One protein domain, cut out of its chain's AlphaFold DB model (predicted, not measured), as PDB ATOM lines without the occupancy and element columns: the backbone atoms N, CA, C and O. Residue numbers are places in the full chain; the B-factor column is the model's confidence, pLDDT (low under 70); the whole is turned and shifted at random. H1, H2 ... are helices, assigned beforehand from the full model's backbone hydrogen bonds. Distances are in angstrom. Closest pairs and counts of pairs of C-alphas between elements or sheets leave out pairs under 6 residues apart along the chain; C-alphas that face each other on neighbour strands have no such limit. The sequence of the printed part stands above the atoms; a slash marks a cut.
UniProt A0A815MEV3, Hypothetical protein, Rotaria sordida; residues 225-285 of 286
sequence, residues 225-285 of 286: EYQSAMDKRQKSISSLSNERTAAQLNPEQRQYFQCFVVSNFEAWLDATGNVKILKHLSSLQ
ATOM      1  N   GLU A 225       8.458 -45.011  27.833       80.38
ATOM      2  CA  GLU A 225       7.934 -43.688  28.175       80.38
ATOM      3  C   GLU A 225       9.041 -42.628  28.234       80.38
ATOM      4  O   GLU A 225       8.898 -41.538  27.678       80.38
ATOM      5  N   TYR A 226      10.178 -42.960  28.852       69.75
ATOM      6  CA  TYR A 226      11.326 -42.063  28.948       69.75
ATOM      7  C   TYR A 226      12.001 -41.877  27.589       69.75
ATOM      8  O   TYR A 226      12.368 -40.759  27.231       69.75
ATOM      9  N   GLN A 227      12.101 -42.943  26.795       74.81
ATOM     10  CA  GLN A 227      12.645 -42.871  25.440       74.81
ATOM     11  C   GLN A 227      11.798 -41.956  24.545       74.81
ATOM     12  O   GLN A 227      12.322 -41.040  23.915       74.81
ATOM     13  N   SER A 228      10.473 -42.098  24.603       80.50
ATOM     14  CA  SER A 228       9.538 -41.219  23.889       80.50
ATOM     15  C   SER A 228       9.643 -39.757  24.351       80.50
ATOM     16  O   SER A 228       9.557 -38.834  23.537       80.50
ATOM     17  N   ALA A 229       9.851 -39.524  25.652       77.38
ATOM     18  CA  ALA A 229      10.064 -38.186  26.201       77.38
ATOM     19  C   ALA A 229      11.390 -37.562  25.728       77.38
ATOM     20  O   ALA A 229      11.420 -36.373  25.395       77.38
ATOM     21  N   MET A 230      12.464 -38.352  25.649       69.44
ATOM     22  CA  MET A 230      13.755 -37.930  25.097       69.44
ATOM     23  C   MET A 230      13.651 -37.606  23.606       69.44
ATOM     24  O   MET A 230      14.082 -36.531  23.199       69.44
ATOM     25  N   ASP A 231      12.994 -38.452  22.812       76.56
ATOM     26  CA  ASP A 231      12.784 -38.213  21.381       76.56
ATOM     27  C   ASP A 231      11.951 -36.955  21.131       76.56
ATOM     28  O   ASP A 231      12.265 -36.143  20.255       76.56
ATOM     29  N   LYS A 232      10.892 -36.754  21.925       82.88
ATOM     30  CA  LYS A 232      10.070 -35.541  21.871       82.88
ATOM     31  C   LYS A 232      10.905 -34.305  22.199       82.88
ATOM     32  O   LYS A 232      10.853 -33.329  21.454       82.88
ATOM     33  N   ARG A 233      11.716 -34.361  23.260       78.31
ATOM     34  CA  ARG A 233      12.634 -33.277  23.636       78.31
ATOM     35  C   ARG A 233      13.662 -33.005  22.539       78.31
ATOM     36  O   ARG A 233      13.889 -31.844  22.212       78.31
ATOM     37  N   GLN A 234      14.248 -34.042  21.949       77.56
ATOM     38  CA  GLN A 234      15.248 -33.922  20.891       77.56
ATOM     39  C   GLN A 234      14.663 -33.252  19.644       77.56
ATOM     40  O   GLN A 234      15.296 -32.367  19.071       77.56
ATOM     41  N   LYS A 235      13.428 -33.613  19.272       81.06
ATOM     42  CA  LYS A 235      12.671 -32.955  18.196       81.06
ATOM     43  C   LYS A 235      12.369 -31.491  18.517       81.06
ATOM     44  O   LYS A 235      12.526 -30.638  17.652       81.06
ATOM     45  N   SER A 236      11.981 -31.177  19.753       78.50
ATOM     46  CA  SER A 236      11.766 -29.786  20.171       78.50
ATOM     47  C   SER A 236      13.057 -28.966  20.101       78.50
ATOM     48  O   SER A 236      13.056 -27.866  19.553       78.50
ATOM     49  N   ILE A 237      14.179 -29.511  20.577       76.25
ATOM     50  CA  ILE A 237      15.486 -28.841  20.527       76.25
ATOM     51  C   ILE A 237      15.931 -28.610  19.080       76.25
ATOM     52  O   ILE A 237      16.396 -27.516  18.754       76.25
ATOM     53  N   SER A 238      15.771 -29.601  18.198       73.12
ATOM     54  CA  SER A 238      16.140 -29.448  16.789       73.12
ATOM     55  C   SER A 238      15.246 -28.437  16.072       73.12
ATOM     56  O   SER A 238      15.766 -27.587  15.352       73.12
ATOM     57  N   SER A 239      13.932 -28.446  16.332       85.25
ATOM     58  CA  SER A 239      13.009 -27.441  15.788       85.25
ATOM     59  C   SER A 239      13.374 -26.020  16.230       85.25
ATOM     60  O   SER A 239      13.524 -25.142  15.384       85.25
ATOM     61  N   LEU A 240      13.668 -25.817  17.519       78.25
ATOM     62  CA  LEU A 240      14.074 -24.520  18.057       78.25
ATOM     63  C   LEU A 240      15.415 -24.050  17.478       78.25
ATOM     64  O   LEU A 240      15.600 -22.870  17.186       78.25
ATOM     65  N   SER A 241      16.367 -24.969  17.289       74.00
ATOM     66  CA  SER A 241      17.646 -24.644  16.653       74.00
ATOM     67  C   SER A 241      17.454 -24.199  15.201       74.00
ATOM     68  O   SER A 241      18.121 -23.262  14.754       74.00
ATOM     69  N   ASN A 242      16.526 -24.827  14.474       80.62
ATOM     70  CA  ASN A 242      16.196 -24.458  13.101       80.62
ATOM     71  C   ASN A 242      15.509 -23.090  13.039       80.62
ATOM     72  O   ASN A 242      15.922 -22.253  12.244       80.62
ATOM     73  N   GLU A 243      14.544 -22.820  13.919       81.94
ATOM     74  CA  GLU A 243      13.876 -21.514  14.025       81.94
ATOM     75  C   GLU A 243      14.864 -20.395  14.369       81.94
ATOM     76  O   GLU A 243      14.876 -19.351  13.718       81.94
ATOM     77  N   ARG A 244      15.777 -20.635  15.321       76.44
ATOM     78  CA  ARG A 244      16.844 -19.684  15.667       76.44
ATOM     79  C   ARG A 244      17.763 -19.392  14.481       76.44
ATOM     80  O   ARG A 244      18.223 -18.264  14.323       76.44
ATOM     81  N   THR A 245      18.049 -20.407  13.668       76.88
ATOM     82  CA  THR A 245      18.898 -20.265  12.476       76.88
ATOM     83  C   THR A 245      18.154 -19.526  11.359       76.88
ATOM     84  O   THR A 245      18.730 -18.651  10.717       76.88
ATOM     85  N   ALA A 246      16.864 -19.816  11.176       81.31
ATOM     86  CA  ALA A 246      16.000 -19.171  10.190       81.31
ATOM     87  C   ALA A 246      15.724 -17.693  10.512       81.31
ATOM     88  O   ALA A 246      15.608 -16.886   9.595       81.31
ATOM     89  N   ALA A 247      15.679 -17.321  11.795       78.50
ATOM     90  CA  ALA A 247      15.420 -15.951  12.237       78.50
ATOM     91  C   ALA A 247      16.555 -14.951  11.926       78.50
ATOM     92  O   ALA A 247      16.356 -13.759  12.134       78.50
ATOM     93  N   GLN A 248      17.734 -15.414  11.471       74.56
ATOM     94  CA  GLN A 248      18.889 -14.592  11.052       74.56
ATOM     95  C   GLN A 248      19.133 -13.339  11.920       74.56
ATOM     96  O   GLN A 248      19.358 -12.243  11.422       74.56
ATOM     97  N   LEU A 249      19.089 -13.501  13.246       75.06
ATOM     98  CA  LEU A 249      19.140 -12.376  14.181       75.06
ATOM     99  C   LEU A 249      20.481 -11.637  14.107       75.06
ATOM    100  O   LEU A 249      21.544 -12.275  14.131       75.06
ATOM    101  N   ASN A 250      20.418 -10.305  14.113       83.31
ATOM    102  CA  ASN A 250      21.582  -9.428  14.237       83.31
ATOM    103  C   ASN A 250      22.248  -9.583  15.620       83.31
ATOM    104  O   ASN A 250      21.589  -9.999  16.576       83.31
ATOM    105  N   PRO A 251      23.546  -9.253  15.770       82.50
ATOM    106  CA  PRO A 251      24.284  -9.460  17.022       82.50
ATOM    107  C   PRO A 251      23.636  -8.780  18.242       82.50
ATOM    108  O   PRO A 251      23.524  -9.416  19.288       82.50
ATOM    109  N   GLU A 252      23.116  -7.558  18.101       83.81
ATOM    110  CA  GLU A 252      22.398  -6.865  19.186       83.81
ATOM    111  C   GLU A 252      21.089  -7.572  19.571       83.81
ATOM    112  O   GLU A 252      20.782  -7.748  20.750       83.81
ATOM    113  N   GLN A 253      20.334  -8.059  18.581       80.19
ATOM    114  CA  GLN A 253      19.089  -8.794  18.817       80.19
ATOM    115  C   GLN A 253      19.347 -10.153  19.478       80.19
ATOM    116  O   GLN A 253      18.566 -10.580  20.326       80.19
ATOM    117  N   ARG A 254      20.458 -10.824  19.137       78.75
ATOM    118  CA  ARG A 254      20.887 -12.059  19.815       78.75
ATOM    119  C   ARG A 254      21.210 -11.805  21.279       78.75
ATOM    120  O   ARG A 254      20.811 -12.606  22.118       78.75
ATOM    121  N   GLN A 255      21.895 -10.703  21.579       82.75
ATOM    122  CA  GLN A 255      22.225 -10.329  22.950       82.75
ATOM    123  C   GLN A 255      20.961 -10.010  23.758       82.75
ATOM    124  O   GLN A 255      20.798 -10.528  24.860       82.75
ATOM    125  N   TYR A 256      20.027  -9.245  23.186       85.88
ATOM    126  CA  TYR A 256      18.735  -8.973  23.820       85.88
ATOM    127  C   TYR A 256      17.936 -10.259  24.081       85.88
ATOM    128  O   TYR A 256      17.465 -10.487  25.196       85.88
ATOM    129  N   PHE A 257      17.836 -11.141  23.081       82.50
ATOM    130  CA  PHE A 257      17.158 -12.429  23.216       82.50
ATOM    131  C   PHE A 257      17.809 -13.314  24.285       82.50
ATOM    132  O   PHE A 257      17.112 -13.930  25.086       82.50
ATOM    133  N   GLN A 258      19.142 -13.351  24.340       80.25
ATOM    134  CA  GLN A 258      19.871 -14.114  25.347       80.25
ATOM    135  C   GLN A 258      19.591 -13.591  26.759       80.25
ATOM    136  O   GLN A 258      19.261 -14.391  27.632       80.25
ATOM    137  N   CYS A 259      19.653 -12.274  26.978       82.69
ATOM    138  CA  CYS A 259      19.306 -11.672  28.268       82.69
ATOM    139  C   CYS A 259      17.863 -11.996  28.677       82.69
ATOM    140  O   CYS A 259      17.610 -12.355  29.826       82.69
ATOM    141  N   PHE A 260      16.924 -11.935  27.730       87.38
ATOM    142  CA  PHE A 260      15.521 -12.258  27.979       87.38
ATOM    143  C   PHE A 260      15.312 -13.730  28.367       87.38
ATOM    144  O   PHE A 260      14.610 -14.022  29.333       87.38
ATOM    145  N   VAL A 261      15.941 -14.664  27.647       84.50
ATOM    146  CA  VAL A 261      15.851 -16.104  27.942       84.50
ATOM    147  C   VAL A 261      16.457 -16.423  29.305       84.50
ATOM    148  O   VAL A 261      15.854 -17.177  30.063       84.50
ATOM    149  N   VAL A 262      17.615 -15.841  29.631       82.00
ATOM    150  CA  VAL A 262      18.269 -16.034  30.933       82.00
ATOM    151  C   VAL A 262      17.375 -15.528  32.060       82.00
ATOM    152  O   VAL A 262      17.109 -16.280  32.990       82.00
ATOM    153  N   SER A 263      16.824 -14.319  31.937       86.25
ATOM    154  CA  SER A 263      15.931 -13.754  32.954       86.25
ATOM    155  C   SER A 263      14.672 -14.607  33.170       86.25
ATOM    156  O   SER A 263      14.299 -14.888  34.308       86.25
ATOM    157  N   ASN A 264      14.044 -15.095  32.093       86.38
ATOM    158  CA  ASN A 264      12.889 -15.993  32.207       86.38
ATOM    159  C   ASN A 264      13.258 -17.355  32.810       86.38
ATOM    160  O   ASN A 264      12.468 -17.946  33.545       86.38
ATOM    161  N   PHE A 265      14.447 -17.868  32.496       83.00
ATOM    162  CA  PHE A 265      14.927 -19.125  33.051       83.00
ATOM    163  C   PHE A 265      15.228 -19.006  34.547       83.00
ATOM    164  O   PHE A 265      14.844 -19.888  35.306       83.00
ATOM    165  N   GLU A 266      15.843 -17.907  34.983       81.06
ATOM    166  CA  GLU A 266      16.068 -17.602  36.402       81.06
ATOM    167  C   GLU A 266      14.743 -17.499  37.163       81.06
ATOM    168  O   GLU A 266      14.554 -18.195  38.159       81.06
ATOM    169  N   ALA A 267      13.775 -16.744  36.631       84.75
ATOM    170  CA  ALA A 267      12.442 -16.641  37.224       84.75
ATOM    171  C   ALA A 267      11.736 -18.008  37.323       84.75
ATOM    172  O   ALA A 267      11.092 -18.317  38.328       84.75
ATOM    173  N   TRP A 268      11.879 -18.859  36.303       87.69
ATOM    174  CA  TRP A 268      11.343 -20.221  36.319       87.69
ATOM    175  C   TRP A 268      12.055 -21.125  37.334       87.69
ATOM    176  O   TRP A 268      11.407 -21.919  38.023       87.69
ATOM    177  N   LEU A 269      13.379 -21.015  37.457       79.81
ATOM    178  CA  LEU A 269      14.157 -21.776  38.434       79.81
ATOM    179  C   LEU A 269      13.757 -21.414  39.867       79.81
ATOM    180  O   LEU A 269      13.607 -22.319  40.696       79.81
ATOM    181  N   ASP A 270      13.555 -20.126  40.143       83.69
ATOM    182  CA  ASP A 270      13.088 -19.635  41.439       83.69
ATOM    183  C   ASP A 270      11.668 -20.129  41.737       83.69
ATOM    184  O   ASP A 270      11.420 -20.690  42.806       83.69
ATOM    185  N   ALA A 271      10.752 -20.021  40.768       83.88
ATOM    186  CA  ALA A 271       9.362 -20.455  40.918       83.88
ATOM    187  C   ALA A 271       9.215 -21.974  41.124       83.88
ATOM    188  O   ALA A 271       8.334 -22.422  41.857       83.88
ATOM    189  N   THR A 272      10.072 -22.781  40.492       84.94
ATOM    190  CA  THR A 272      10.040 -24.250  40.611       84.94
ATOM    191  C   THR A 272      10.854 -24.791  41.788       84.94
ATOM    192  O   THR A 272      10.807 -25.988  42.064       84.94
ATOM    193  N   GLY A 273      11.617 -23.943  42.488       78.94
ATOM    194  CA  GLY A 273      12.497 -24.355  43.587       78.94
ATOM    195  C   GLY A 273      13.723 -25.173  43.149       78.94
ATOM    196  O   GLY A 273      14.497 -25.628  43.997       78.94
ATOM    197  N   ASN A 274      13.941 -25.328  41.839       77.44
ATOM    198  CA  ASN A 274      15.027 -26.124  41.257       77.44
ATOM    199  C   ASN A 274      16.417 -25.488  41.441       77.44
ATOM    200  O   ASN A 274      17.433 -26.168  41.287       77.44
ATOM    201  N   VAL A 275      16.489 -24.219  41.857       74.62
ATOM    202  CA  VAL A 275      17.748 -23.541  42.229       74.62
ATOM    203  C   VAL A 275      18.536 -24.322  43.282       74.62
ATOM    204  O   VAL A 275      19.767 -24.363  43.234       74.62
ATOM    205  N   LYS A 276      17.852 -24.980  44.229       70.69
ATOM    206  CA  LYS A 276      18.513 -25.769  45.282       70.69
ATOM    207  C   LYS A 276      19.286 -26.960  44.707       70.69
ATOM    208  O   LYS A 276      20.383 -27.249  45.177       70.69
ATOM    209  N   ILE A 277      18.745 -27.603  43.670       72.31
ATOM    210  CA  ILE A 277      19.371 -28.745  42.990       72.31
ATOM    211  C   ILE A 277      20.633 -28.288  42.260       72.31
ATOM    212  O   ILE A 277      21.673 -28.927  42.379       72.31
ATOM    213  N   LEU A 278      20.576 -27.151  41.561       65.94
ATOM    214  CA  LEU A 278      21.742 -26.601  40.865       65.94
ATOM    215  C   LEU A 278      22.869 -26.223  41.837       65.94
ATOM    216  O   LEU A 278      24.024 -26.565  41.590       65.94
ATOM    217  N   LYS A 279      22.537 -25.602  42.976       71.06
ATOM    218  CA  LYS A 279      23.517 -25.288  44.032       71.06
ATOM    219  C   LYS A 279      24.156 -26.551  44.613       71.06
ATOM    220  O   LYS A 279      25.375 -26.608  44.756       71.06
ATOM    221  N   HIS A 280      23.353 -27.583  44.865       70.50
ATOM    222  CA  HIS A 280      23.844 -28.874  45.346       70.50
ATOM    223  C   HIS A 280      24.758 -29.574  44.324       70.50
ATOM    224  O   HIS A 280      25.800 -30.117  44.685       70.50
ATOM    225  N   LEU A 281      24.417 -29.525  43.033       60.88
ATOM    226  CA  LEU A 281      25.257 -30.082  41.969       60.88
ATOM    227  C   LEU A 281      26.591 -29.338  41.843       60.88
ATOM    228  O   LEU A 281      27.625 -29.984  41.694       60.88
ATOM    229  N   SER A 282      26.596 -28.007  41.974       65.44
ATOM    230  CA  SER A 282      27.846 -27.235  41.960       65.44
ATOM    231  C   SER A 282      28.757 -27.534  43.154       65.44
ATOM    232  O   SER A 282      29.973 -27.526  42.997       65.44
ATOM    233  N   SER A 283      28.195 -27.867  44.322       70.31
ATOM    234  CA  SER A 283      28.987 -28.236  45.505       70.31
ATOM    235  C   SER A 283      29.607 -29.634  45.435       70.31
ATOM    236  O   SER A 283      30.486 -29.934  46.228       70.31
ATOM    237  N   LEU A 284      29.165 -30.489  44.505       59.03
ATOM    238  CA  LEU A 284      29.725 -31.832  44.300       59.03
ATOM    239  C   LEU A 284      30.892 -31.857  43.301       59.03
ATOM    240  O   LEU A 284      31.519 -32.898  43.126       59.03
ATOM    241  N   GLN A 285      31.151 -30.745  42.608       49.97
ATOM    242  CA  GLN A 285      32.249 -30.611  41.643       49.97
ATOM    243  C   GLN A 285      33.459 -29.834  42.194       49.97
ATOM    244  O   GLN A 285      34.407 -29.602  41.444       49.97
TER     245      GLN A 285
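Overview. This is residues 225 to 285 of the 286 residues of the protein "Hypothetical protein" of Rotaria sordida (UniProt A0A815MEV3). Two long helices, H1 and H2, make an open V, joined by the link at its narrow end, with the space between them empty. The short H3 turns off at the far end of H2, about perpendicular to it. The 61 printed residues hold three named helices, H1, H2, H3 in chain order, and no named strand; the class is all helix. The whole is only just loose, close to extended, with a radius of gyration of the C-alphas of 15.4 A and spans of 38 by 33 by 24 A.

Along the chain. H1, residues 225 to 246, is 31.5 A long from C-alpha 225 at (7.934, -43.688, 28.175). H2, residues 251 to 272, measures 31.3 A. H3, residues 275 to 283, measures 12.6 A and ends at C-alpha 283 at (28.987, -28.236, 45.505).

Arrangement. H1 is apart from H2 and from H3. H2 and H3 are close but not clearly touching, about perpendicular at 80 degrees; their closest C-alphas, of Leu 269 and Val 275, are 5.5 A apart. In H1, H2 and H3 every O i to N i+4 pair is within hydrogen-bond range.

Size, cuts and confidence. The C-alphas farthest apart, of Glu 225 and Glu 252, are 40.6 A apart. The printed part has no cut, and both links are tight. Mean pLDDT of the printed part is 77.8; residues 226, 230, 278, 281 to 282 and 284 to 285 are under 70.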